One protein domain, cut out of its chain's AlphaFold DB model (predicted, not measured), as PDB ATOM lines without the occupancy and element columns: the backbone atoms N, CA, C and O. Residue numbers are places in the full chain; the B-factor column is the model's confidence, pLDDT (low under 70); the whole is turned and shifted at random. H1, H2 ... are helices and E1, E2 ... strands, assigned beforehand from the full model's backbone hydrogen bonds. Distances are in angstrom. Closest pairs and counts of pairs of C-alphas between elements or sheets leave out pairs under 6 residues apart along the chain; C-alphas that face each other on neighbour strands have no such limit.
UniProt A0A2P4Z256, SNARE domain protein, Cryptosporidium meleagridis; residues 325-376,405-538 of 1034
ATOM      1  N   GLY A 325      28.153  54.437  38.624       78.25
ATOM      2  CA  GLY A 325      29.091  55.429  38.074       78.25
ATOM      3  C   GLY A 325      29.952  54.871  36.930       78.25
ATOM      4  O   GLY A 325      30.259  55.575  35.972       78.25
ATOM      5  N   GLU A 326      30.274  53.575  36.973       80.31
ATOM      6  CA  GLU A 326      31.157  52.882  36.019       80.31
ATOM      7  C   GLU A 326      30.373  51.978  35.051       80.31
ATOM      8  O   GLU A 326      30.716  50.821  34.815       80.31
ATOM      9  N   ARG A 327      29.294  52.508  34.461       79.94
ATOM     10  CA  ARG A 327      28.345  51.747  33.615       79.94
ATOM     11  C   ARG A 327      28.989  51.023  32.437       79.94
ATOM     12  O   ARG A 327      28.480  50.004  31.990       79.94
ATOM     13  N   HIS A 328      30.095  51.559  31.923       77.62
ATOM     14  CA  HIS A 328      30.828  50.998  30.789       77.62
ATOM     15  C   HIS A 328      31.512  49.658  31.112       77.62
ATOM     16  O   HIS A 328      31.864  48.929  30.189       77.62
ATOM     17  N   LEU A 329      31.688  49.332  32.398       78.56
ATOM     18  CA  LEU A 329      32.232  48.053  32.861       78.56
ATOM     19  C   LEU A 329      31.138  47.033  33.197       78.56
ATOM     20  O   LEU A 329      31.445  45.855  33.361       78.56
ATOM     21  N   LEU A 330      29.875  47.451  33.312       81.88
ATOM     22  CA  LEU A 330      28.765  46.530  33.542       81.88
ATOM     23  C   LEU A 330      28.461  45.757  32.257       81.88
ATOM     24  O   LEU A 330      28.239  46.357  31.205       81.88
ATOM     25  N   LEU A 331      28.444  44.429  32.350       79.56
ATOM     26  CA  LEU A 331      28.163  43.555  31.215       79.56
ATOM     27  C   LEU A 331      26.698  43.133  31.177       79.56
ATOM     28  O   LEU A 331      25.962  43.524  30.276       79.56
ATOM     29  N   GLU A 332      26.288  42.327  32.151       84.00
ATOM     30  CA  GLU A 332      24.922  41.827  32.280       84.00
ATOM     31  C   GLU A 332      24.549  41.705  33.766       84.00
ATOM     32  O   GLU A 332      25.425  41.437  34.601       84.00
ATOM     33  N   PRO A 333      23.277  41.950  34.133       84.06
ATOM     34  CA  PRO A 333      22.806  41.683  35.483       84.06
ATOM     35  C   PRO A 333      22.798  40.170  35.722       84.06
ATOM     36  O   PRO A 333      22.599  39.394  34.785       84.06
ATOM     37  N   LEU A 334      22.977  39.744  36.974       81.88
ATOM     38  CA  LEU A 334      22.784  38.339  37.316       81.88
ATOM     39  C   LEU A 334      21.325  37.975  37.019       81.88
ATOM     40  O   LEU A 334      20.392  38.621  37.525       81.88
ATOM     41  N   ASN A 335      21.145  36.949  36.184       75.88
ATOM     42  CA  ASN A 335      19.863  36.265  36.097       75.88
ATOM     43  C   ASN A 335      19.623  35.530  37.422       75.88
ATOM     44  O   ASN A 335      20.525  35.413  38.253       75.88
ATOM     45  N   ASP A 336      18.420  35.036  37.661       69.19
ATOM     46  CA  ASP A 336      18.133  34.577  39.015       69.19
ATOM     47  C   ASP A 336      18.719  33.196  39.344       69.19
ATOM     48  O   ASP A 336      18.915  32.885  40.516       69.19
ATOM     49  N   VAL A 337      19.082  32.394  38.333       71.81
ATOM     50  CA  VAL A 337      19.907  31.192  38.547       71.81
ATOM     51  C   VAL A 337      21.308  31.610  38.989       71.81
ATOM     52  O   VAL A 337      21.802  31.107  39.992       71.81
ATOM     53  N   ASP A 338      21.922  32.581  38.309       79.19
ATOM     54  CA  ASP A 338      23.216  33.153  38.681       79.19
ATOM     55  C   ASP A 338      23.141  33.785  40.079       79.19
ATOM     56  O   ASP A 338      24.053  33.622  40.883       79.19
ATOM     57  N   TYR A 339      22.038  34.463  40.407       75.75
ATOM     58  CA  TYR A 339      21.785  35.035  41.729       75.75
ATOM     59  C   TYR A 339      21.647  33.965  42.814       75.75
ATOM     60  O   TYR A 339      22.203  34.125  43.903       75.75
ATOM     61  N   LEU A 340      20.924  32.876  42.529       71.88
ATOM     62  CA  LEU A 340      20.811  31.738  43.436       71.88
ATOM     63  C   LEU A 340      22.192  31.133  43.680       71.88
ATOM     64  O   LEU A 340      22.573  30.986  44.836       71.88
ATOM     65  N   MET A 341      22.948  30.854  42.615       75.88
ATOM     66  CA  MET A 341      24.306  30.309  42.696       75.88
ATOM     67  C   MET A 341      25.260  31.251  43.435       75.88
ATOM     68  O   MET A 341      26.079  30.798  44.235       75.88
ATOM     69  N   TRP A 342      25.140  32.561  43.203       76.56
ATOM     70  CA  TRP A 342      25.857  33.595  43.945       76.56
ATOM     71  C   TRP A 342      25.552  33.481  45.433       76.56
ATOM     72  O   TRP A 342      26.445  33.207  46.225       76.56
ATOM     73  N   ARG A 343      24.282  33.612  45.829       68.56
ATOM     74  CA  ARG A 343      23.892  33.590  47.245       68.56
ATOM     75  C   ARG A 343      24.210  32.281  47.938       68.56
ATOM     76  O   ARG A 343      24.652  32.315  49.080       68.56
ATOM     77  N   SER A 344      23.967  31.158  47.277       60.72
ATOM     78  CA  SER A 344      24.181  29.840  47.856       60.72
ATOM     79  C   SER A 344      25.657  29.674  48.260       60.72
ATOM     80  O   SER A 344      25.941  29.214  49.361       60.72
ATOM     81  N   SER A 345      26.587  30.206  47.462       57.12
ATOM     82  CA  SER A 345      28.037  30.110  47.693       57.12
ATOM     83  C   SER A 345      28.579  30.955  48.860       57.12
ATOM     84  O   SER A 345      29.574  30.570  49.470       57.12
ATOM     85  N   PHE A 346      27.934  32.067  49.240       52.22
ATOM     86  CA  PHE A 346      28.420  32.927  50.340       52.22
ATOM     87  C   PHE A 346      28.036  32.448  51.749       52.22
ATOM     88  O   PHE A 346      28.552  32.992  52.724       52.22
ATOM     89  N   TYR A 347      27.195  31.415  51.866       51.19
ATOM     90  CA  TYR A 347      26.838  30.765  53.136       51.19
ATOM     91  C   TYR A 347      27.548  29.407  53.295       51.19
ATOM     92  O   TYR A 347      26.906  28.395  53.571       51.19
ATOM     93  N   GLY A 348      28.866  29.372  53.073       52.16
ATOM     94  CA  GLY A 348      29.693  28.187  53.337       52.16
ATOM     95  C   GLY A 348      29.456  27.011  52.383       52.16
ATOM     96  O   GLY A 348      29.549  25.854  52.795       52.16
ATOM     97  N   GLN A 349      29.102  27.267  51.118       63.69
ATOM     98  CA  GLN A 349      29.069  26.194  50.118       63.69
ATOM     99  C   GLN A 349      30.427  26.066  49.420       63.69
ATOM    100  O   GLN A 349      31.036  27.085  49.085       63.69
ATOM    101  N   PRO A 350      30.903  24.831  49.193       63.84
ATOM    102  CA  PRO A 350      32.149  24.594  48.477       63.84
ATOM    103  C   PRO A 350      32.055  25.059  47.017       63.84
ATOM    104  O   PRO A 350      31.004  24.960  46.384       63.84
ATOM    105  N   LEU A 351      33.166  25.568  46.491       78.88
ATOM    106  CA  LEU A 351      33.323  25.949  45.084       78.88
ATOM    107  C   LEU A 351      33.379  24.717  44.169       78.88
ATOM    108  O   LEU A 351      33.627  23.600  44.623       78.88
ATOM    109  N   ILE A 352      33.249  24.931  42.855       80.25
ATOM    110  CA  ILE A 352      33.641  23.908  41.880       80.25
ATOM    111  C   ILE A 352      35.147  23.754  41.973       80.25
ATOM    112  O   ILE A 352      35.898  24.693  41.691       80.25
ATOM    113  N   MET A 353      35.565  22.552  42.335       83.81
ATOM    114  CA  MET A 353      36.963  22.179  42.443       83.81
ATOM    115  C   MET A 353      37.319  21.285  41.265       83.81
ATOM    116  O   MET A 353      36.662  20.272  41.018       83.81
ATOM    117  N   CYS A 354      38.370  21.665  40.552       85.56
ATOM    118  CA  CYS A 354      39.014  20.810  39.568       85.56
ATOM    119  C   CYS A 354      40.443  20.518  40.013       85.56
ATOM    120  O   CYS A 354      41.131  21.385  40.553       85.56
ATOM    121  N   PHE A 355      40.871  19.284  39.799       88.12
ATOM    122  CA  PHE A 355      42.172  18.788  40.209       88.12
ATOM    123  C   PHE A 355      42.807  18.073  39.027       88.12
ATOM    124  O   PHE A 355      42.197  17.154  38.483       88.12
ATOM    125  N   PHE A 356      44.008  18.491  38.631       89.50
ATOM    126  CA  PHE A 356      44.743  17.897  37.516       89.50
ATOM    127  C   PHE A 356      46.151  17.518  37.941       89.50
ATOM    128  O   PHE A 356      46.857  18.328  38.543       89.50
ATOM    129  N   VAL A 357      46.578  16.324  37.542       90.31
ATOM    130  CA  VAL A 357      47.943  15.841  37.759       90.31
ATOM    131  C   VAL A 357      48.654  15.705  36.424       90.31
ATOM    132  O   VAL A 357      48.161  15.048  35.503       90.31
ATOM    133  N   THR A 358      49.837  16.298  36.326       91.38
ATOM    134  CA  THR A 358      50.711  16.198  35.156       91.38
ATOM    135  C   THR A 358      52.157  15.950  35.578       91.38
ATOM    136  O   THR A 358      52.494  15.966  36.765       91.38
ATOM    137  N   ASP A 359      53.023  15.668  34.609       89.19
ATOM    138  CA  ASP A 359      54.461  15.564  34.847       89.19
ATOM    139  C   ASP A 359      55.014  16.865  35.411       89.19
ATOM    140  O   ASP A 359      54.451  17.938  35.197       89.19
ATOM    141  N   ARG A 360      56.126  16.775  36.144       89.56
ATOM    142  CA  ARG A 360      56.728  17.943  36.780       89.56
ATOM    143  C   ARG A 360      57.014  19.039  35.747       89.56
ATOM    144  O   ARG A 360      57.845  18.873  34.853       89.56
ATOM    145  N   ILE A 361      56.341  20.169  35.917       89.38
ATOM    146  CA  ILE A 361      56.555  21.421  35.193       89.38
ATOM    147  C   ILE A 361      56.748  22.522  36.247       89.38
ATOM    148  O   ILE A 361      55.934  22.612  37.171       89.38
ATOM    149  N   PRO A 362      57.788  23.371  36.140       88.12
ATOM    150  CA  PRO A 362      57.979  24.489  37.059       88.12
ATOM    151  C   PRO A 362      56.767  25.431  37.081       88.12
ATOM    152  O   PRO A 362      56.282  25.842  36.022       88.12
ATOM    153  N   ALA A 363      56.317  25.839  38.271       87.31
ATOM    154  CA  ALA A 363      55.102  26.644  38.433       87.31
ATOM    155  C   ALA A 363      55.142  27.975  37.651       87.31
ATOM    156  O   ALA A 363      54.126  28.423  37.124       87.31
ATOM    157  N   THR A 364      56.324  28.581  37.496       88.50
ATOM    158  CA  THR A 364      56.527  29.808  36.701       88.50
ATOM    159  C   THR A 364      56.301  29.603  35.202       88.50
ATOM    160  O   THR A 364      55.835  30.515  34.519       88.50
ATOM    161  N   GLN A 365      56.618  28.421  34.669       89.31
ATOM    162  CA  GLN A 365      56.339  28.087  33.272       89.31
ATOM    163  C   GLN A 365      54.847  27.802  33.071       89.31
ATOM    164  O   GLN A 365      54.260  28.295  32.108       89.31
ATOM    165  N   MET A 366      54.231  27.070  34.008       89.44
ATOM    166  CA  MET A 366      52.791  26.792  33.991       89.44
ATOM    167  C   MET A 366      51.968  28.084  34.022       89.44
ATOM    168  O   MET A 366      51.061  28.249  33.215       89.44
ATOM    169  N   GLU A 367      52.314  29.018  34.911       90.94
ATOM    170  CA  GLU A 367      51.660  30.324  35.041       90.94
ATOM    171  C   GLU A 367      51.700  31.110  33.726       90.94
ATOM    172  O   GLU A 367      50.654  31.508  33.221       90.94
ATOM    173  N   LYS A 368      52.889  31.284  33.131       88.69
ATOM    174  CA  LYS A 368      53.036  32.006  31.856       88.69
ATOM    175  C   LYS A 368      52.183  31.382  30.752       88.69
ATOM    176  O   LYS A 368      51.518  32.102  30.012       88.69
ATOM    177  N   HIS A 369      52.182  30.050  30.663       88.31
ATOM    178  CA  HIS A 369      51.376  29.334  29.681       88.31
ATOM    179  C   HIS A 369      49.871  29.524  29.919       88.31
ATOM    180  O   HIS A 369      49.129  29.780  28.972       88.31
ATOM    181  N   LEU A 370      49.418  29.438  31.173       88.50
ATOM    182  CA  LEU A 370      48.014  29.628  31.544       88.50
ATOM    183  C   LEU A 370      47.531  31.045  31.267       88.50
ATOM    184  O   LEU A 370      46.463  31.193  30.687       88.50
ATOM    185  N   ILE A 371      48.309  32.068  31.628       86.50
ATOM    186  CA  ILE A 371      47.973  33.471  31.347       86.50
ATOM    187  C   ILE A 371      47.816  33.663  29.840       86.50
ATOM    188  O   ILE A 371      46.769  34.111  29.383       86.50
ATOM    189  N   GLN A 372      48.806  33.217  29.057       84.06
ATOM    190  CA  GLN A 372      48.749  33.311  27.600       84.06
ATOM    191  C   GLN A 372      47.496  32.627  27.035       84.06
ATOM    192  O   GLN A 372      46.869  33.161  26.122       84.06
ATOM    193  N   ARG A 373      47.129  31.453  27.557       84.00
ATOM    194  CA  ARG A 373      45.944  30.706  27.121       84.00
ATOM    195  C   ARG A 373      44.643  31.387  27.516       84.00
ATOM    196  O   ARG A 373      43.784  31.545  26.662       84.00
ATOM    197  N   ILE A 374      44.505  31.793  28.772       81.75
ATOM    198  CA  ILE A 374      43.298  32.432  29.303       81.75
ATOM    199  C   ILE A 374      43.026  33.754  28.581       81.75
ATOM    200  O   ILE A 374      41.876  34.049  28.268       81.75
ATOM    201  N   GLU A 375      44.069  34.533  28.293       78.00
ATOM    202  CA  GLU A 375      43.926  35.852  27.672       78.00
ATOM    203  C   GLU A 375      43.737  35.785  26.154       78.00
ATOM    204  O   GLU A 375      42.982  36.587  25.616       78.00
ATOM    205  N   ASN A 376      44.375  34.832  25.458       72.06
ATOM    206  CA  ASN A 376      44.392  34.820  23.987       72.06
ATOM    207  C   ASN A 376      43.558  33.710  23.339       72.06
ATOM    208  O   ASN A 376      43.240  33.812  22.155       72.06
ATOM    209  N   LEU A 405      37.632  38.066  23.779       53.75
ATOM    210  CA  LEU A 405      37.255  38.150  25.194       53.75
ATOM    211  C   LEU A 405      35.731  38.171  25.367       53.75
ATOM    212  O   LEU A 405      35.248  38.177  26.500       53.75
ATOM    213  N   ARG A 406      34.948  38.215  24.269       55.50
ATOM    214  CA  ARG A 406      33.494  38.386  24.353       55.50
ATOM    215  C   ARG A 406      32.733  37.129  24.791       55.50
ATOM    216  O   ARG A 406      31.651  37.294  25.359       55.50
ATOM    217  N   GLU A 407      33.261  35.931  24.569       63.03
ATOM    218  CA  GLU A 407      32.575  34.673  24.912       63.03
ATOM    219  C   GLU A 407      33.016  34.124  26.284       63.03
ATOM    220  O   GLU A 407      32.206  33.552  27.015       63.03
ATOM    221  N   ASN A 408      34.234  34.464  26.726       70.56
ATOM    222  CA  ASN A 408      34.760  34.194  28.074       70.56
ATOM    223  C   ASN A 408      34.528  35.338  29.088       70.56
ATOM    224  O   ASN A 408      35.114  35.346  30.171       70.56
ATOM    225  N   LYS A 409      33.663  36.312  28.780       76.38
ATOM    226  CA  LYS A 409      33.461  37.541  29.579       76.38
ATOM    227  C   LYS A 409      33.285  37.312  31.079       76.38
ATOM    228  O   LYS A 409      33.897  38.027  31.872       76.38
ATOM    229  N   ARG A 410      32.458  36.335  31.471       84.88
ATOM    230  CA  ARG A 410      32.159  36.044  32.885       84.88
ATOM    231  C   ARG A 410      33.409  35.653  33.676       84.88
ATOM    232  O   ARG A 410      33.488  35.965  34.858       84.88
ATOM    233  N   PHE A 411      34.403  35.056  33.016       85.69
ATOM    234  CA  PHE A 411      35.671  34.673  33.634       85.69
ATOM    235  C   PHE A 411      36.464  35.884  34.140       85.69
ATOM    236  O   PHE A 411      37.147  35.802  35.150       85.69
ATOM    237  N   PHE A 412      36.337  37.043  33.496       84.38
ATOM    238  CA  PHE A 412      37.048  38.271  33.875       84.38
ATOM    239  C   PHE A 412      36.176  39.249  34.673       84.38
ATOM    240  O   PHE A 412      36.510  40.430  34.812       84.38
ATOM    241  N   CYS A 413      35.030  38.783  35.168       85.75
ATOM    242  CA  CYS A 413      34.083  39.614  35.895       85.75
ATOM    243  C   CYS A 413      34.136  39.361  37.387       85.75
ATOM    244  O   CYS A 413      34.188  38.221  37.840       85.75
ATOM    245  N   ARG A 414      34.011  40.452  38.135       86.12
ATOM    246  CA  ARG A 414      33.592  40.419  39.531       86.12
ATOM    247  C   ARG A 414      32.087  40.658  39.617       86.12
ATOM    248  O   ARG A 414      31.493  41.214  38.690       86.12
ATOM    249  N   VAL A 415      31.476  40.275  40.730       85.62
ATOM    250  CA  VAL A 415      30.062  40.571  40.986       85.62
ATOM    251  C   VAL A 415      29.966  41.782  41.904       85.62
ATOM    252  O   VAL A 415      30.588  41.822  42.963       85.62
ATOM    253  N   GLU A 416      29.194  42.785  41.495       84.56
ATOM    254  CA  GLU A 416      29.019  44.034  42.242       84.56
ATOM    255  C   GLU A 416      27.529  44.352  42.409       84.56
ATOM    256  O   GLU A 416      26.721  44.082  41.517       84.56
ATOM    257  N   SER A 417      27.152  44.912  43.561       84.31
ATOM    258  CA  SER A 417      25.779  45.356  43.814       84.31
ATOM    259  C   SER A 417      25.596  46.815  43.409       84.31
ATOM    260  O   SER A 417      26.381  47.677  43.800       84.31
ATOM    261  N   SER A 418      24.533  47.109  42.662       83.56
ATOM    262  CA  SER A 418      24.104  48.465  42.325       83.56
ATOM    263  C   SER A 418      22.595  48.594  42.531       83.56
ATOM    264  O   SER A 418      21.820  47.847  41.932       83.56
ATOM    265  N   LEU A 419      22.161  49.504  43.412       82.25
ATOM    266  CA  LEU A 419      20.758  49.617  43.863       82.25
ATOM    267  C   LEU A 419      20.141  48.259  44.267       82.25
ATOM    268  O   LEU A 419      19.015  47.926  43.901       82.25
ATOM    269  N   GLY A 420      20.912  47.430  44.978       74.81
ATOM    270  CA  GLY A 420      20.474  46.109  45.437       74.81
ATOM    271  C   GLY A 420      20.435  45.015  44.361       74.81
ATOM    272  O   GLY A 420      20.329  43.844  44.718       74.81
ATOM    273  N   ARG A 421      20.586  45.340  43.066       80.69
ATOM    274  CA  ARG A 421      20.719  44.346  41.985       80.69
ATOM    275  C   ARG A 421      22.189  43.960  41.818       80.69
ATOM    276  O   ARG A 421      23.064  44.820  41.871       80.69
ATOM    277  N   LEU A 422      22.462  42.675  41.616       85.06
ATOM    278  CA  LEU A 422      23.812  42.171  41.368       85.06
ATOM    279  C   LEU A 422      24.126  42.151  39.872       85.06
ATOM    280  O   LEU A 422      23.286  41.755  39.062       85.06
ATOM    281  N   TRP A 423      25.347  42.542  39.523       86.81
ATOM    282  CA  TRP A 423      25.820  42.637  38.146       86.81
ATOM    283  C   TRP A 423      27.170  41.963  37.959       86.81
ATOM    284  O   TRP A 423      28.042  42.081  38.819       86.81
ATOM    285  N   PHE A 424      27.374  41.362  36.787       87.94
ATOM    286  CA  PHE A 424      28.715  41.068  36.304       87.94
ATOM    287  C   PHE A 424      29.368  42.369  35.845       87.94
ATOM    288  O   PHE A 424      28.953  42.988  34.859       87.94
ATOM    289  N   LYS A 425      30.404  42.778  36.571       86.50
ATOM    290  CA  LYS A 425      31.223  43.935  36.244       86.50
ATOM    291  C   LYS A 425      32.594  43.464  35.795       86.50
ATOM    292  O   LYS A 425      33.298  42.769  36.529       86.50
ATOM    293  N   TYR A 426      32.972  43.859  34.590       85.12
ATOM    294  CA  TYR A 426      34.284  43.574  34.043       85.12
ATOM    295  C   TYR A 426      35.366  44.207  34.924       85.12
ATOM    296  O   TYR A 426      35.286  45.391  35.257       85.12
ATOM    297  N   ALA A 427      36.380  43.423  35.297       76.88
ATOM    298  CA  ALA A 427      37.463  43.893  36.162       76.88
ATOM    299  C   ALA A 427      38.373  44.947  35.485       76.88
ATOM    300  O   ALA A 427      39.157  45.608  36.165       76.88
ATOM    301  N   GLY A 428      38.224  45.158  34.169       66.69
ATOM    302  CA  GLY A 428      38.940  46.165  33.382       66.69
ATOM    303  C   GLY A 428      40.242  45.638  32.765       66.69
ATOM    304  O   GLY A 428      40.835  44.693  33.268       66.69
ATOM    305  N   ASN A 429      40.743  46.307  31.717       58.94
ATOM    306  CA  ASN A 429      42.008  45.955  31.035       58.94
ATOM    307  C   ASN A 429      43.264  46.096  31.926       58.94
ATOM    308  O   ASN A 429      44.362  45.762  31.501       58.94
ATOM    309  N   LYS A 430      43.121  46.657  33.133       56.47
ATOM    310  CA  LYS A 430      44.199  46.806  34.124       56.47
ATOM    311  C   LYS A 430      44.220  45.671  35.152       56.47
ATOM    312  O   LYS A 430      45.071  45.686  36.037       56.47
ATOM    313  N   TYR A 431      43.257  44.752  35.100       72.75
ATOM    314  CA  TYR A 431      43.241  43.618  36.006       72.75
ATOM    315  C   TYR A 431      44.298  42.601  35.576       72.75
ATOM    316  O   TYR A 431      44.255  42.078  34.469       72.75
ATOM    317  N   ASP A 432      45.244  42.342  36.470       78.50
ATOM    318  CA  ASP A 432      46.322  41.389  36.252       78.50
ATOM    319  C   ASP A 432      45.837  39.960  36.545       78.50
ATOM    320  O   ASP A 432      45.625  39.591  37.706       78.50
ATOM    321  N   THR A 433      45.670  39.159  35.485       81.75
ATOM    322  CA  THR A 433      45.248  37.748  35.539       81.75
ATOM    323  C   THR A 433      46.140  36.907  36.457       81.75
ATOM    324  O   THR A 433      45.649  35.982  37.109       81.75
ATOM    325  N   SER A 434      47.430  37.249  36.574       84.38
ATOM    326  CA  SER A 434      48.366  36.523  37.438       84.38
ATOM    327  C   SER A 434      47.964  36.575  38.916       84.38
ATOM    328  O   SER A 434      48.239  35.639  39.659       84.38
ATOM    329  N   ARG A 435      47.206  37.595  39.355       85.38
ATOM    330  CA  ARG A 435      46.749  37.705  40.755       85.38
ATOM    331  C   ARG A 435      45.779  36.595  41.176       85.38
ATOM    332  O   ARG A 435      45.653  36.346  42.375       85.38
ATOM    333  N   ASN A 436      45.117  35.936  40.224       88.38
ATOM    334  CA  ASN A 436      44.247  34.782  40.473       88.38
ATOM    335  C   ASN A 436      44.950  33.430  40.234       88.38
ATOM    336  O   ASN A 436      44.336  32.385  40.461       88.38
ATOM    337  N   ILE A 437      46.224  33.434  39.825       91.25
ATOM    338  CA  ILE A 437      47.056  32.239  39.647       91.25
ATOM    339  C   ILE A 437      48.112  32.213  40.756       91.25
ATOM    340  O   ILE A 437      49.071  32.976  40.767       91.25
ATOM    341  N   ILE A 438      47.926  31.331  41.733       90.94
ATOM    342  CA  ILE A 438      48.742  31.264  42.943       90.94
ATOM    343  C   ILE A 438      49.773  30.147  42.804       90.94
ATOM    344  O   ILE A 438      49.416  28.976  42.721       90.94
ATOM    345  N   LYS A 439      51.057  30.504  42.827       91.69
ATOM    346  CA  LYS A 439      52.167  29.543  42.842       91.69
ATOM    347  C   LYS A 439      52.511  29.187  44.278       91.69
ATOM    348  O   LYS A 439      52.823  30.074  45.068       91.69
ATOM    349  N   LEU A 440      52.483  27.904  44.602       90.38
ATOM    350  CA  LEU A 440      52.830  27.389  45.917       90.38
ATOM    351  C   LEU A 440      53.919  26.329  45.769       90.38
ATOM    352  O   LEU A 440      53.880  25.522  44.849       90.38
ATOM    353  N   THR A 441      54.858  26.350  46.711       89.25
ATOM    354  CA  THR A 441      55.895  25.325  46.856       89.25
ATOM    355  C   THR A 441      55.467  24.350  47.953       89.25
ATOM    356  O   THR A 441      54.561  24.687  48.733       89.25
ATOM    357  N   PRO A 442      56.132  23.190  48.103       90.06
ATOM    358  CA  PRO A 442      55.887  22.281  49.223       90.06
ATOM    359  C   PRO A 442      55.898  22.968  50.594       90.06
ATOM    360  O   PRO A 442      54.993  22.772  51.409       90.06
ATOM    361  N   LYS A 443      56.851  23.881  50.810       88.06
ATOM    362  CA  LYS A 443      56.923  24.723  52.010       88.06
ATOM    363  C   LYS A 443      55.661  25.566  52.208       88.06
ATOM    364  O   LYS A 443      55.102  25.578  53.303       88.06
ATOM    365  N   HIS A 444      55.193  26.253  51.164       89.88
ATOM    366  CA  HIS A 444      53.985  27.079  51.248       89.88
ATOM    367  C   HIS A 444      52.742  26.242  51.581       89.88
ATOM    368  O   HIS A 444      51.942  26.651  52.420       89.88
ATOM    369  N   ALA A 445      52.594  25.056  50.984       89.50
ATOM    370  CA  ALA A 445      51.479  24.159  51.285       89.50
ATOM    371  C   ALA A 445      51.491  23.688  52.750       89.50
ATOM    372  O   ALA A 445      50.452  23.711  53.405       89.50
ATOM    373  N   ARG A 446      52.666  23.340  53.300       89.69
ATOM    374  CA  ARG A 446      52.820  22.957  54.718       89.69
ATOM    375  C   ARG A 446      52.519  24.106  55.683       89.69
ATOM    376  O   ARG A 446      51.947  23.866  56.743       89.69
ATOM    377  N   ILE A 447      52.863  25.346  55.322       88.44
ATOM    378  CA  ILE A 447      52.466  26.539  56.090       88.44
ATOM    379  C   ILE A 447      50.940  26.655  56.117       88.44
ATOM    380  O   ILE A 447      50.361  26.780  57.192       88.44
ATOM    381  N   ILE A 448      50.285  26.535  54.959       89.19
ATOM    382  CA  ILE A 448      48.820  26.617  54.853       89.19
ATOM    383  C   ILE A 448      48.132  25.490  55.638       89.19
ATOM    384  O   ILE A 448      47.138  25.738  56.309       89.19
ATOM    385  N   LEU A 449      48.669  24.266  55.610       88.62
ATOM    386  CA  LEU A 449      48.138  23.145  56.395       88.62
ATOM    387  C   LEU A 449      48.190  23.397  57.909       88.62
ATOM    388  O   LEU A 449      47.326  22.912  58.633       88.62
ATOM    389  N   ARG A 450      49.188  24.148  58.394       87.44
ATOM    390  CA  ARG A 450      49.292  24.542  59.810       87.44
ATOM    391  C   ARG A 450      48.465  25.776  60.156       87.44
ATOM    392  O   ARG A 450      48.040  25.898  61.299       87.44
ATOM    393  N   MET A 451      48.250  26.658  59.184       86.94
ATOM    394  CA  MET A 451      47.491  27.905  59.310       86.94
ATOM    395  C   MET A 451      46.330  27.949  58.293       86.94
ATOM    396  O   MET A 451      46.384  28.717  57.320       86.94
ATOM    397  N   PRO A 452      45.283  27.114  58.482       84.31
ATOM    398  CA  PRO A 452      44.085  27.055  57.635       84.31
ATOM    399  C   PRO A 452      43.462  28.411  57.284       84.31
ATOM    400  O   PRO A 452      42.958  28.616  56.177       84.31
ATOM    401  N   GLU A 453      43.511  29.362  58.214       81.88
ATOM    402  CA  GLU A 453      42.922  30.693  58.102       81.88
ATOM    403  C   GLU A 453      43.470  31.517  56.927       81.88
ATOM    404  O   GLU A 453      42.781  32.412  56.432       81.88
ATOM    405  N   LEU A 454      44.669  31.193  56.426       82.38
ATOM    406  CA  LEU A 454      45.296  31.891  55.299       82.38
ATOM    407  C   LEU A 454      44.516  31.732  53.991       82.38
ATOM    408  O   LEU A 454      44.567  32.620  53.127       82.38
ATOM    409  N   VAL A 455      43.793  30.620  53.831       81.62
ATOM    410  CA  VAL A 455      43.029  30.319  52.612       81.62
ATOM    411  C   VAL A 455      41.825  31.250  52.462       81.62
ATOM    412  O   VAL A 455      41.454  31.578  51.327       81.62
ATOM    413  N   ILE A 456      41.269  31.724  53.582       77.81
ATOM    414  CA  ILE A 456      40.059  32.547  53.629       77.81
ATOM    415  C   ILE A 456      40.346  33.940  53.050       77.81
ATOM    416  O   ILE A 456      41.264  34.644  53.472       77.81
ATOM    417  N   ASP A 457      39.542  34.369  52.081       73.75
ATOM    418  CA  ASP A 457      39.700  35.636  51.369       73.75
ATOM    419  C   ASP A 457      38.658  36.666  51.849       73.75
ATOM    420  O   ASP A 457      37.805  37.121  51.085       73.75
ATOM    421  N   ARG A 458      38.722  37.025  53.148       60.06
ATOM    422  CA  ARG A 458      37.782  37.925  53.869       60.06
ATOM    423  C   ARG A 458      37.874  39.406  53.446       60.06
ATOM    424  O   ARG A 458      38.057  40.275  54.286       60.06
ATOM    425  N   ASP A 459      37.795  39.703  52.152       58.38
ATOM    426  CA  ASP A 459      37.909  41.053  51.559       58.38
ATOM    427  C   ASP A 459      39.310  41.673  51.518       58.38
ATOM    428  O   ASP A 459      39.457  42.885  51.290       58.38
ATOM    429  N   SER A 460      40.347  40.850  51.665       58.44
ATOM    430  CA  SER A 460      41.723  41.325  51.574       58.44
ATOM    431  C   SER A 460      42.069  41.747  50.139       58.44
ATOM    432  O   SER A 460      41.833  41.028  49.169       58.44
ATOM    433  N   SER A 461      42.677  42.926  49.985       65.94
ATOM    434  CA  SER A 461      43.322  43.328  48.725       65.94
ATOM    435  C   SER A 461      44.510  42.428  48.370       65.94
ATOM    436  O   SER A 461      44.944  42.434  47.210       65.94
ATOM    437  N   LYS A 462      44.988  41.633  49.342       78.44
ATOM    438  CA  LYS A 462      46.137  40.736  49.238       78.44
ATOM    439  C   LYS A 462      45.779  39.355  48.684       78.44
ATOM    440  O   LYS A 462      44.665  38.871  48.879       78.44
ATOM    441  N   THR A 463      46.648  38.749  47.889       81.69
ATOM    442  CA  THR A 463      46.469  37.368  47.397       81.69
ATOM    443  C   THR A 463      46.849  36.359  48.483       81.69
ATOM    444  O   THR A 463      47.494  36.718  49.465       81.69
ATOM    445  N   LEU A 464      46.478  35.083  48.312       84.00
ATOM    446  CA  LEU A 464      46.926  34.005  49.209       84.00
ATOM    447  C   LEU A 464      48.458  33.994  49.340       84.00
ATOM    448  O   LEU A 464      48.980  33.889  50.442       84.00
ATOM    449  N   PHE A 465      49.168  34.175  48.225       83.81
ATOM    450  CA  PHE A 465      50.627  34.243  48.215       83.81
ATOM    451  C   PHE A 465      51.166  35.457  48.982       83.81
ATOM    452  O   PHE A 465      52.061  35.312  49.805       83.81
ATOM    453  N   GLU A 466      50.589  36.645  48.772       85.25
ATOM    454  CA  GLU A 466      50.984  37.863  49.496       85.25
ATOM    455  C   GLU A 466      50.759  37.720  51.013       85.25
ATOM    456  O   GLU A 466      51.598  38.160  51.792       85.25
ATOM    457  N   ARG A 467      49.684  37.039  51.439       85.25
ATOM    458  CA  ARG A 467      49.438  36.740  52.862       85.25
ATOM    459  C   ARG A 467      50.478  35.789  53.452       85.25
ATOM    460  O   ARG A 467      50.863  35.964  54.599       85.25
ATOM    461  N   ILE A 468      50.939  34.806  52.680       84.38
ATOM    462  CA  ILE A 468      51.999  33.884  53.114       84.38
ATOM    463  C   ILE A 468      53.330  34.627  53.265       84.38
ATOM    464  O   ILE A 468      54.057  34.371  54.217       84.38
ATOM    465  N   LEU A 469      53.631  35.572  52.368       82.94
ATOM    466  CA  LEU A 469      54.839  36.399  52.452       82.94
ATOM    467  C   LEU A 469      54.839  37.365  53.649       82.94
ATOM    468  O   LEU A 469      55.909  37.711  54.142       82.94
ATOM    469  N   ASP A 470      53.665  37.813  54.105       80.69
ATOM    470  CA  ASP A 470      53.535  38.694  55.275       80.69
ATOM    471  C   ASP A 470      53.836  37.982  56.601       80.69
ATOM    472  O   ASP A 470      54.132  38.644  57.600       80.69
ATOM    473  N   ILE A 471      53.737  36.648  56.633       79.38
ATOM    474  CA  ILE A 471      54.156  35.858  57.787       79.38
ATOM    475  C   ILE A 471      55.661  36.072  57.888       79.38
ATOM    476  O   ILE A 471      56.424  35.559  57.068       79.38
ATOM    477  N   LYS A 472      56.085  36.901  58.855       58.62
ATOM    478  CA  LYS A 472      57.504  37.082  59.178       58.62
ATOM    479  C   LYS A 472      58.122  35.690  59.209       58.62
ATOM    480  O   LYS A 472      57.535  34.796  59.811       58.62
ATOM    481  N   ASN A 473      59.260  35.508  58.536       56.97
ATOM    482  CA  ASN A 473      60.074  34.308  58.690       56.97
ATOM    483  C   ASN A 473      60.417  34.190  60.181       56.97
ATOM    484  O   ASN A 473      61.450  34.706  60.605       56.97
ATOM    485  N   ASP A 474      59.547  33.572  60.979       51.72
ATOM    486  CA  ASP A 474      59.881  33.136  62.318       51.72
ATOM    487  C   ASP A 474      60.969  32.101  62.095       51.72
ATOM    488  O   ASP A 474      60.738  30.971  61.660       51.72
ATOM    489  N   SER A 475      62.197  32.557  62.307       47.91
ATOM    490  CA  SER A 475      63.457  31.862  62.077       47.91
ATOM    491  C   SER A 475      63.604  30.569  62.893       47.91
ATOM    492  O   SER A 475      64.657  29.940  62.856       47.91
ATOM    493  N   GLU A 476      62.558  30.153  63.606       49.81
ATOM    494  CA  GLU A 476      62.501  28.966  64.454       49.81
ATOM    495  C   GLU A 476      61.757  27.782  63.812       49.81
ATOM    496  O   GLU A 476      61.936  26.646  64.249       49.81
ATOM    497  N   LEU A 477      60.997  27.981  62.727       53.38
ATOM    498  CA  LEU A 477      60.310  26.883  62.037       53.38
ATOM    499  C   LEU A 477      61.067  26.491  60.759       53.38
ATOM    500  O   LEU A 477      60.837  27.024  59.674       53.38
ATOM    501  N   LYS A 478      61.976  25.514  60.878       60.44
ATOM    502  CA  LYS A 478      62.541  24.803  59.717       60.44
ATOM    503  C   LYS A 478      61.423  24.009  59.040       60.44
ATOM    504  O   LYS A 478      61.099  22.900  59.456       60.44
ATOM    505  N   TYR A 479      60.799  24.596  58.026       65.56
ATOM    506  CA  TYR A 479      59.863  23.873  57.172       65.56
ATOM    507  C   TYR A 479      60.639  22.985  56.211       65.56
ATOM    508  O   TYR A 479      61.589  23.437  55.577       65.56
ATOM    509  N   ASP A 480      60.213  21.732  56.116       73.38
ATOM    510  CA  ASP A 480      60.748  20.808  55.133       73.38
ATOM    511  C   ASP A 480      60.423  21.316  53.717       73.38
ATOM    512  O   ASP A 480      59.283  21.699  53.430       73.38
ATOM    513  N   GLU A 481      61.433  21.338  52.851       79.88
ATOM    514  CA  GLU A 481      61.313  21.690  51.432       79.88
ATOM    515  C   GLU A 481      61.253  20.448  50.532       79.88
ATOM    516  O   GLU A 481      61.186  20.577  49.311       79.88
ATOM    517  N   SER A 482      61.239  19.247  51.121       86.25
ATOM    518  CA  SER A 482      60.993  17.998  50.402       86.25
ATOM    519  C   SER A 482      59.677  18.040  49.626       86.25
ATOM    520  O   SER A 482      58.742  18.760  49.999       86.25
ATOM    521  N   SER A 483      59.595  17.231  48.567       88.94
ATOM    522  CA  SER A 483      58.377  17.059  47.778       88.94
ATOM    523  C   SER A 483      57.175  16.735  48.671       88.94
ATOM    524  O   SER A 483      57.284  15.972  49.634       88.94
ATOM    525  N   LEU A 484      56.014  17.295  48.333       91.56
ATOM    526  CA  LEU A 484      54.769  16.994  49.039       91.56
ATOM    527  C   LEU A 484      54.396  15.526  48.846       91.56
ATOM    528  O   LEU A 484      54.403  15.014  47.723       91.56
ATOM    529  N   THR A 485      54.014  14.869  49.934       91.81
ATOM    530  CA  THR A 485      53.449  13.519  49.871       91.81
ATOM    531  C   THR A 485      52.015  13.548  49.336       91.81
ATOM    532  O   THR A 485      51.328  14.577  49.347       91.81
ATOM    533  N   GLU A 486      51.529  12.396  48.876       88.38
ATOM    534  CA  GLU A 486      50.149  12.250  48.410       88.38
ATOM    535  C   GLU A 486      49.132  12.548  49.527       88.38
ATOM    536  O   GLU A 486      48.101  13.173  49.280       88.38
ATOM    537  N   GLU A 487      49.438  12.156  50.767       88.44
ATOM    538  CA  GLU A 487      48.591  12.414  51.933       88.44
ATOM    539  C   GLU A 487      48.541  13.906  52.288       88.44
ATOM    540  O   GLU A 487      47.452  14.463  52.424       88.44
ATOM    541  N   GLU A 488      49.691  14.589  52.337       90.94
ATOM    542  CA  GLU A 488      49.735  16.047  52.526       90.94
ATOM    543  C   GLU A 488      48.954  16.780  51.428       90.94
ATOM    544  O   GLU A 488      48.225  17.731  51.707       90.94
ATOM    545  N   THR A 489      49.051  16.309  50.184       89.94
ATOM    546  CA  THR A 489      48.334  16.883  49.040       89.94
ATOM    547  C   THR A 489      46.824  16.704  49.164       89.94
ATOM    548  O   THR A 489      46.073  17.645  48.903       89.94
ATOM    549  N   LYS A 490      46.357  15.525  49.592       86.50
ATOM    550  CA  LYS A 490      44.930  15.266  49.847       86.50
ATOM    551  C   LYS A 490      44.404  16.111  51.002       86.50
ATOM    552  O   LYS A 490      43.333  16.699  50.878       86.50
ATOM    553  N   ASN A 491      45.173  16.238  52.083       88.38
ATOM    554  CA  ASN A 491      44.825  17.103  53.211       88.38
ATOM    555  C   ASN A 491      44.745  18.570  52.779       88.38
ATOM    556  O   ASN A 491      43.806  19.274  53.148       88.38
ATOM    557  N   PHE A 492      45.679  19.017  51.934       89.75
ATOM    558  CA  PHE A 492      45.668  20.367  51.380       89.75
ATOM    559  C   PHE A 492      44.447  20.589  50.484       89.75
ATOM    560  O   PHE A 492      43.753  21.593  50.620       89.75
ATOM    561  N   TYR A 493      44.139  19.632  49.607       87.38
ATOM    562  CA  TYR A 493      42.948  19.672  48.766       87.38
ATOM    563  C   TYR A 493      41.664  19.745  49.604       87.38
ATOM    564  O   TYR A 493      40.834  20.612  49.349       87.38
ATOM    565  N   ASN A 494      41.525  18.922  50.647       83.12
ATOM    566  CA  ASN A 494      40.367  18.941  51.551       83.12
ATOM    567  C   ASN A 494      40.241  20.253  52.331       83.12
ATOM    568  O   ASN A 494      39.140  20.788  52.461       83.12
ATOM    569  N   LEU A 495      41.359  20.824  52.783       85.81
ATOM    570  CA  LEU A 495      41.368  22.131  53.433       85.81
ATOM    571  C   LEU A 495      40.770  23.222  52.527       85.81
ATOM    572  O   LEU A 495      40.035  24.086  53.003       85.81
ATOM    573  N   LEU A 496      41.024  23.160  51.215       82.50
ATOM    574  CA  LEU A 496      40.442  24.096  50.250       82.50
ATOM    575  C   LEU A 496      38.910  23.971  50.121       82.50
ATOM    576  O   LEU A 496      38.280  24.958  49.736       82.50
ATOM    577  N   PHE A 497      38.306  22.815  50.441       75.69
ATOM    578  CA  PHE A 497      36.841  22.653  50.514       75.69
ATOM    579  C   PHE A 497      36.267  23.191  51.816       75.69
ATOM    580  O   PHE A 497      35.218  23.836  51.789       75.69
ATOM    581  N   ASN A 498      36.954  22.941  52.931       71.94
ATOM    582  CA  ASN A 498      36.458  23.207  54.280       71.94
ATOM    583  C   ASN A 498      36.689  24.657  54.745       71.94
ATOM    584  O   ASN A 498      36.729  24.967  55.934       71.94
ATOM    585  N   CYS A 499      36.886  25.573  53.799       63.00
ATOM    586  CA  CYS A 499      37.011  26.984  54.112       63.00
ATOM    587  C   CYS A 499      35.618  27.551  54.402       63.00
ATOM    588  O   CYS A 499      34.799  27.690  53.489       63.00
ATOM    589  N   GLU A 500      35.360  27.892  55.667       59.88
ATOM    590  CA  GLU A 500      34.194  28.686  56.065       59.88
ATOM    591  C   GLU A 500      34.115  29.988  55.239       59.88
ATOM    592  O   GLU A 500      35.112  30.395  54.647       59.88
ATOM    593  N   ASN A 501      32.925  30.609  55.184       58.50
ATOM    594  CA  ASN A 501      32.559  31.839  54.448       58.50
ATOM    595  C   ASN A 501      33.732  32.678  53.880       58.50
ATOM    596  O   ASN A 501      34.685  32.990  54.590       58.50
ATOM    597  N   TYR A 502      33.580  33.181  52.646       59.41
ATOM    598  CA  TYR A 502      34.580  33.985  51.911       59.41
ATOM    599  C   TYR A 502      35.744  33.174  51.302       59.41
ATOM    600  O   TYR A 502      36.905  33.569  51.397       59.41
ATOM    601  N   GLN A 503      35.449  32.055  50.625       68.38
ATOM    602  CA  GLN A 503      36.473  31.266  49.911       68.38
ATOM    603  C   GLN A 503      37.168  32.056  48.780       68.38
ATOM    604  O   GLN A 503      38.361  31.870  48.537       68.38
ATOM    605  N   LEU A 504      36.434  32.953  48.110       79.62
ATOM    606  CA  LEU A 504      36.945  33.887  47.099       79.62
ATOM    607  C   LEU A 504      36.449  35.303  47.403       79.62
ATOM    608  O   LEU A 504      35.274  35.490  47.728       79.62
ATOM    609  N   SER A 505      37.315  36.310  47.256       77.19
ATOM    610  CA  SER A 505      36.903  37.703  47.439       77.19
ATOM    611  C   SER A 505      35.990  38.177  46.295       77.19
ATOM    612  O   SER A 505      36.362  38.047  45.125       77.19
ATOM    613  N   PRO A 506      34.857  38.847  46.592       76.12
ATOM    614  CA  PRO A 506      33.985  39.434  45.572       76.12
ATOM    615  C   PRO A 506      34.633  40.620  44.839       76.12
ATOM    616  O   PRO A 506      34.117  41.082  43.825       76.12
ATOM    617  N   LYS A 507      35.772  41.138  45.326       76.88
ATOM    618  CA  LYS A 507      36.501  42.251  44.694       76.88
ATOM    619  C   LYS A 507      37.293  41.819  43.457       76.88
ATOM    620  O   LYS A 507      37.703  42.684  42.677       76.88
ATOM    621  N   ARG A 508      37.520  40.514  43.284       80.94
ATOM    622  CA  ARG A 508      38.253  39.903  42.168       80.94
ATOM    623  C   ARG A 508      37.317  39.038  41.324       80.94
ATOM    624  O   ARG A 508      36.215  38.720  41.774       80.94
ATOM    625  N   PRO A 509      37.738  38.643  40.112       87.19
ATOM    626  CA  PRO A 509      37.041  37.611  39.373       87.19
ATOM    627  C   PRO A 509      36.870  36.343  40.207       87.19
ATOM    628  O   PRO A 509      37.780  35.956  40.942       87.19
ATOM    629  N   CYS A 510      35.694  35.722  40.108       86.00
ATOM    630  CA  CYS A 510      35.233  34.676  41.024       86.00
ATOM    631  C   CYS A 510      35.829  33.290  40.714       86.00
ATOM    632  O   CYS A 510      35.112  32.292  40.612       86.00
ATOM    633  N   TRP A 511      37.150  33.234  40.561       88.88
ATOM    634  CA  TRP A 511      37.922  32.012  40.384       88.88
ATOM    635  C   TRP A 511      39.346  32.166  40.931       88.88
ATOM    636  O   TRP A 511      39.851  33.276  41.080       88.88
ATOM    637  N   ARG A 512      40.007  31.045  41.212       89.81
ATOM    638  CA  ARG A 512      41.414  30.969  41.627       89.81
ATOM    639  C   ARG A 512      42.022  29.685  41.079       89.81
ATOM    640  O   ARG A 512      41.389  28.640  41.149       89.81
ATOM    641  N   ILE A 513      43.240  29.739  40.557       92.25
ATOM    642  CA  ILE A 513      44.007  28.549  40.172       92.25
ATOM    643  C   ILE A 513      45.241  28.478  41.060       92.25
ATOM    644  O   ILE A 513      45.984  29.446  41.162       92.25
ATOM    645  N   ILE A 514      45.460  27.341  41.706       93.12
ATOM    646  CA  ILE A 514      46.626  27.063  42.536       93.12
ATOM    647  C   ILE A 514      47.527  26.091  41.776       93.12
ATOM    648  O   ILE A 514      47.076  25.045  41.310       93.12
ATOM    649  N   LEU A 515      48.798  26.455  41.656       94.00
ATOM    650  CA  LEU A 515      49.851  25.666  41.037       94.00
ATOM    651  C   LEU A 515      50.757  25.146  42.145       94.00
ATOM    652  O   LEU A 515      51.446  25.937  42.789       94.00
ATOM    653  N   LEU A 516      50.732  23.835  42.361       91.75
ATOM    654  CA  LEU A 516      51.647  23.139  43.257       91.75
ATOM    655  C   LEU A 516      52.724  22.467  42.417       91.75
ATOM    656  O   LEU A 516      52.433  21.568  41.620       91.75
ATOM    657  N   ASP A 517      53.961  22.920  42.585       85.44
ATOM    658  CA  ASP A 517      55.113  22.215  42.051       85.44
ATOM    659  C   ASP A 517      55.612  21.147  43.032       85.44
ATOM    660  O   ASP A 517      55.408  21.218  44.241       85.44
ATOM    661  N   ASP A 518      56.261  20.127  42.473       88.38
ATOM    662  CA  ASP A 518      57.022  19.137  43.237       88.38
ATOM    663  C   ASP A 518      56.199  18.289  44.228       88.38
ATOM    664  O   ASP A 518      56.425  18.270  45.441       88.38
ATOM    665  N   VAL A 519      55.235  17.545  43.682       91.56
ATOM    666  CA  VAL A 519      54.381  16.619  44.434       91.56
ATOM    667  C   VAL A 519      54.667  15.176  44.030       91.56
ATOM    668  O   VAL A 519      54.740  14.862  42.842       91.56
ATOM    669  N   ILE A 520      54.774  14.269  44.996       91.38
ATOM    670  CA  ILE A 520      54.807  12.827  44.736       91.38
ATOM    671  C   ILE A 520      53.361  12.333  44.649       91.38
ATOM    672  O   ILE A 520      52.663  12.246  45.655       91.38
ATOM    673  N   TRP A 521      52.911  11.996  43.439       89.44
ATOM    674  CA  TRP A 521      51.570  11.462  43.185       89.44
ATOM    675  C   TRP A 521      51.672  10.085  42.539       89.44
ATOM    676  O   TRP A 521      52.292   9.952  41.478       89.44
ATOM    677  N   ASN A 522      51.090   9.057  43.165       86.50
ATOM    678  CA  ASN A 522      51.224   7.659  42.736       86.50
ATOM    679  C   ASN A 522      52.696   7.235  42.520       86.50
ATOM    680  O   ASN A 522      53.024   6.568  41.541       86.50
ATOM    681  N   GLY A 523      53.602   7.685  43.398       85.88
ATOM    682  CA  GLY A 523      55.039   7.385  43.328       85.88
ATOM    683  C   GLY A 523      55.827   8.147  42.254       85.88
ATOM    684  O   GLY A 523      57.027   7.927  42.118       85.88
ATOM    685  N   ILE A 524      55.192   9.052  41.504       88.69
ATOM    686  CA  ILE A 524      55.830   9.822  40.430       88.69
ATOM    687  C   ILE A 524      55.882  11.301  40.810       88.69
ATOM    688  O   ILE A 524      54.882  11.884  41.241       88.69
ATOM    689  N   GLN A 525      57.030  11.938  40.579       91.12
ATOM    690  CA  GLN A 525      57.186  13.380  40.758       91.12
ATOM    691  C   GLN A 525      56.355  14.148  39.718       91.12
ATOM    692  O   GLN A 525      56.469  13.949  38.506       91.12
ATOM    693  N   SER A 526      55.481  15.016  40.207       93.31
ATOM    694  CA  SER A 526      54.357  15.575  39.463       93.31
ATOM    695  C   SER A 526      54.168  17.055  39.795       93.31
ATOM    696  O   SER A 526      54.634  17.534  40.828       93.31
ATOM    697  N   SER A 527      53.460  17.766  38.921       93.00
ATOM    698  CA  SER A 527      52.890  19.080  39.228       93.00
ATOM    699  C   SER A 527      51.372  18.967  39.252       93.00
ATOM    700  O   SER A 527      50.782  18.213  38.470       93.00
ATOM    701  N   ILE A 528      50.744  19.717  40.152       93.38
ATOM    702  CA  ILE A 528      49.302  19.669  40.373       93.38
ATOM    703  C   ILE A 528      48.706  21.051  40.139       93.38
ATOM    704  O   ILE A 528      49.208  22.059  40.637       93.38
ATOM    705  N   LEU A 529      47.611  21.084  39.384       92.94
ATOM    706  CA  LEU A 529      46.808  22.280  39.171       92.94
ATOM    707  C   LEU A 529      45.454  22.089  39.848       92.94
ATOM    708  O   LEU A 529      44.730  21.145  39.536       92.94
ATOM    709  N   ILE A 530      45.123  22.994  40.766       91.94
ATOM    710  CA  ILE A 530      43.850  23.004  41.487       91.94
ATOM    711  C   ILE A 530      43.099  24.272  41.100       91.94
ATOM    712  O   ILE A 530      43.535  25.373  41.424       91.94
ATOM    713  N   GLY A 531      41.979  24.141  40.398       89.88
ATOM    714  CA  GLY A 531      41.120  25.276  40.064       89.88
ATOM    715  C   GLY A 531      39.902  25.341  40.975       89.88
ATOM    716  O   GLY A 531      39.237  24.334  41.203       89.88
ATOM    717  N   GLN A 532      39.617  26.542  41.456       88.38
ATOM    718  CA  GLN A 532      38.480  26.923  42.279       88.38
ATOM    719  C   GLN A 532      37.609  27.884  41.490       88.38
ATOM    720  O   GLN A 532      38.036  29.003  41.210       88.38
ATOM    721  N   PHE A 533      36.393  27.472  41.150       86.56
ATOM    722  CA  PHE A 533      35.464  28.288  40.375       86.56
ATOM    723  C   PHE A 533      34.162  28.487  41.133       86.56
ATOM    724  O   PHE A 533      33.538  27.541  41.613       86.56
ATOM    725  N   HIS A 534      33.722  29.735  41.215       84.69
ATOM    726  CA  HIS A 534      32.414  30.036  41.763       84.69
ATOM    727  C   HIS A 534      31.328  29.701  40.736       84.69
ATOM    728  O   HIS A 534      31.356  30.209  39.621       84.69
ATOM    729  N   HIS A 535      30.302  28.950  41.148       80.44
ATOM    730  CA  HIS A 535      29.139  28.578  40.321       80.44
ATOM    731  C   HIS A 535      28.432  29.725  39.588       80.44
ATOM    732  O   HIS A 535      27.723  29.500  38.613       80.44
ATOM    733  N   VAL A 536      28.606  30.970  40.037       82.00
ATOM    734  CA  VAL A 536      28.021  32.140  39.382       82.00
ATOM    735  C   VAL A 536      28.562  32.321  37.959       82.00
ATOM    736  O   VAL A 536      27.850  32.825  37.096       82.00
ATOM    737  N   ILE A 537      29.806  31.900  37.683       85.88
ATOM    738  CA  ILE A 537      30.427  32.114  36.370       85.88
ATOM    739  C   ILE A 537      29.943  31.100  35.327       85.88
ATOM    740  O   ILE A 537      29.885  31.449  34.151       85.88
ATOM    741  N   GLY A 538      29.562  29.890  35.744       83.38
ATOM    742  CA  GLY A 538      29.053  28.841  34.865       83.38
ATOM    743  C   GLY A 538      28.813  27.514  35.585       83.38
ATOM    744  O   GLY A 538      29.298  27.287  36.697       83.38
TER     745      GLY A 538
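This is residues 325 to 376 and 405 to 538 of the 1034 residues of the protein "SNARE domain protein" of Cryptosporidium meleagridis (UniProt A0A2P4Z256). A twisted four-stranded sheet, E2, E7, E6 and E5, has H2 over one face and H7 and H8 over the opposite face, where H5 packs on H8 and H6 on H7. A small second sheet, E1, E4 and E3, with H1 over it, makes one end of the elongated whole. The 186 printed residues hold eight named helices and seven named strands, in the order E1 H1 E2 H2 H3 E3 E4 H4 E5 H5 H6 H7 H8 E6 E7; the class is mixed, helices and strands. The larger sheet is mixed, the smaller antiparallel. The whole is compact, with a radius of gyration of the C-alphas of 17.3 A, and spans 51 by 32 by 28 A.

E1, residues 330 to 333, begins at C-alpha 330 (28.765, 46.530, 33.542). H1 is 336 to 346, 15.4 A long; E2 is 352 to 359, 23.5 A; H2 is 363 to 376, 19.8 A. After the cut come H3, 409 to 412, E3, 413 to 418, E4, 421 to 426, H4, 433 to 436, and E5, 437 to 440. H5 is 442 to 450, H6 452 to 455, H7 464 to 470 and H8 486 to 497, 17.0 A. E6, 511 to 521, is 24.8 A and bends by 87 degrees at residue 518; E7, 524 to 533, is 27.5 A and ends at C-alpha 533 (35.464, 28.288, 40.375).

E2 and E7 are antiparallel, with N 354 and O 531 2.9 A apart. E6 and E7 form a hairpin, with N 514 and O 530 at 2.8 A. E5 is parallel to E6, with N 438 and O 513 at 2.8 A; E5, H5 to H8 and E6 make a strand-helix-strand unit, two parallel neighbour strands with helices between. H2 lies over E6 at a height over the sheet of 10.4 A. On the opposite face H8 runs along the strands, at 8.5 A, and H7 is over E5. H5 touches H8 at a steep tilt of 55 degrees, C-alphas 449 and 492 being closest at 6.2 A. H6 touches H7, the closest C-alphas, 455 and 464, being 6.4 A apart. H4 only grazes this sheet. E3 and E4 form a hairpin, with N 416 and O 423 at 3.0 A; E1 and E4 are antiparallel, with N 331 and O 424 at 2.9 A. H1 runs across these strands at 84 degrees to E4 on the local plane; H3 only grazes their sheet. Every O i to N i+4 pair is within hydrogen-bond range in H2, H5 and H7, against 6 of 7 in H1 and 7 of 8 in H8; H3, H4 and H6 are too short for one.

The farthest C-alphas, Gly 325 and Gly 523, are 54.9 A apart. Residues 377 to 404 are not printed, and C-alphas 376 and 405 are 8.0 A apart. The links H7 to H8 and H8 to E6 are long. The mean pLDDT of the printed part is 80.3; 32 residues are under 70, among them 343 to 350 and 472 to 479.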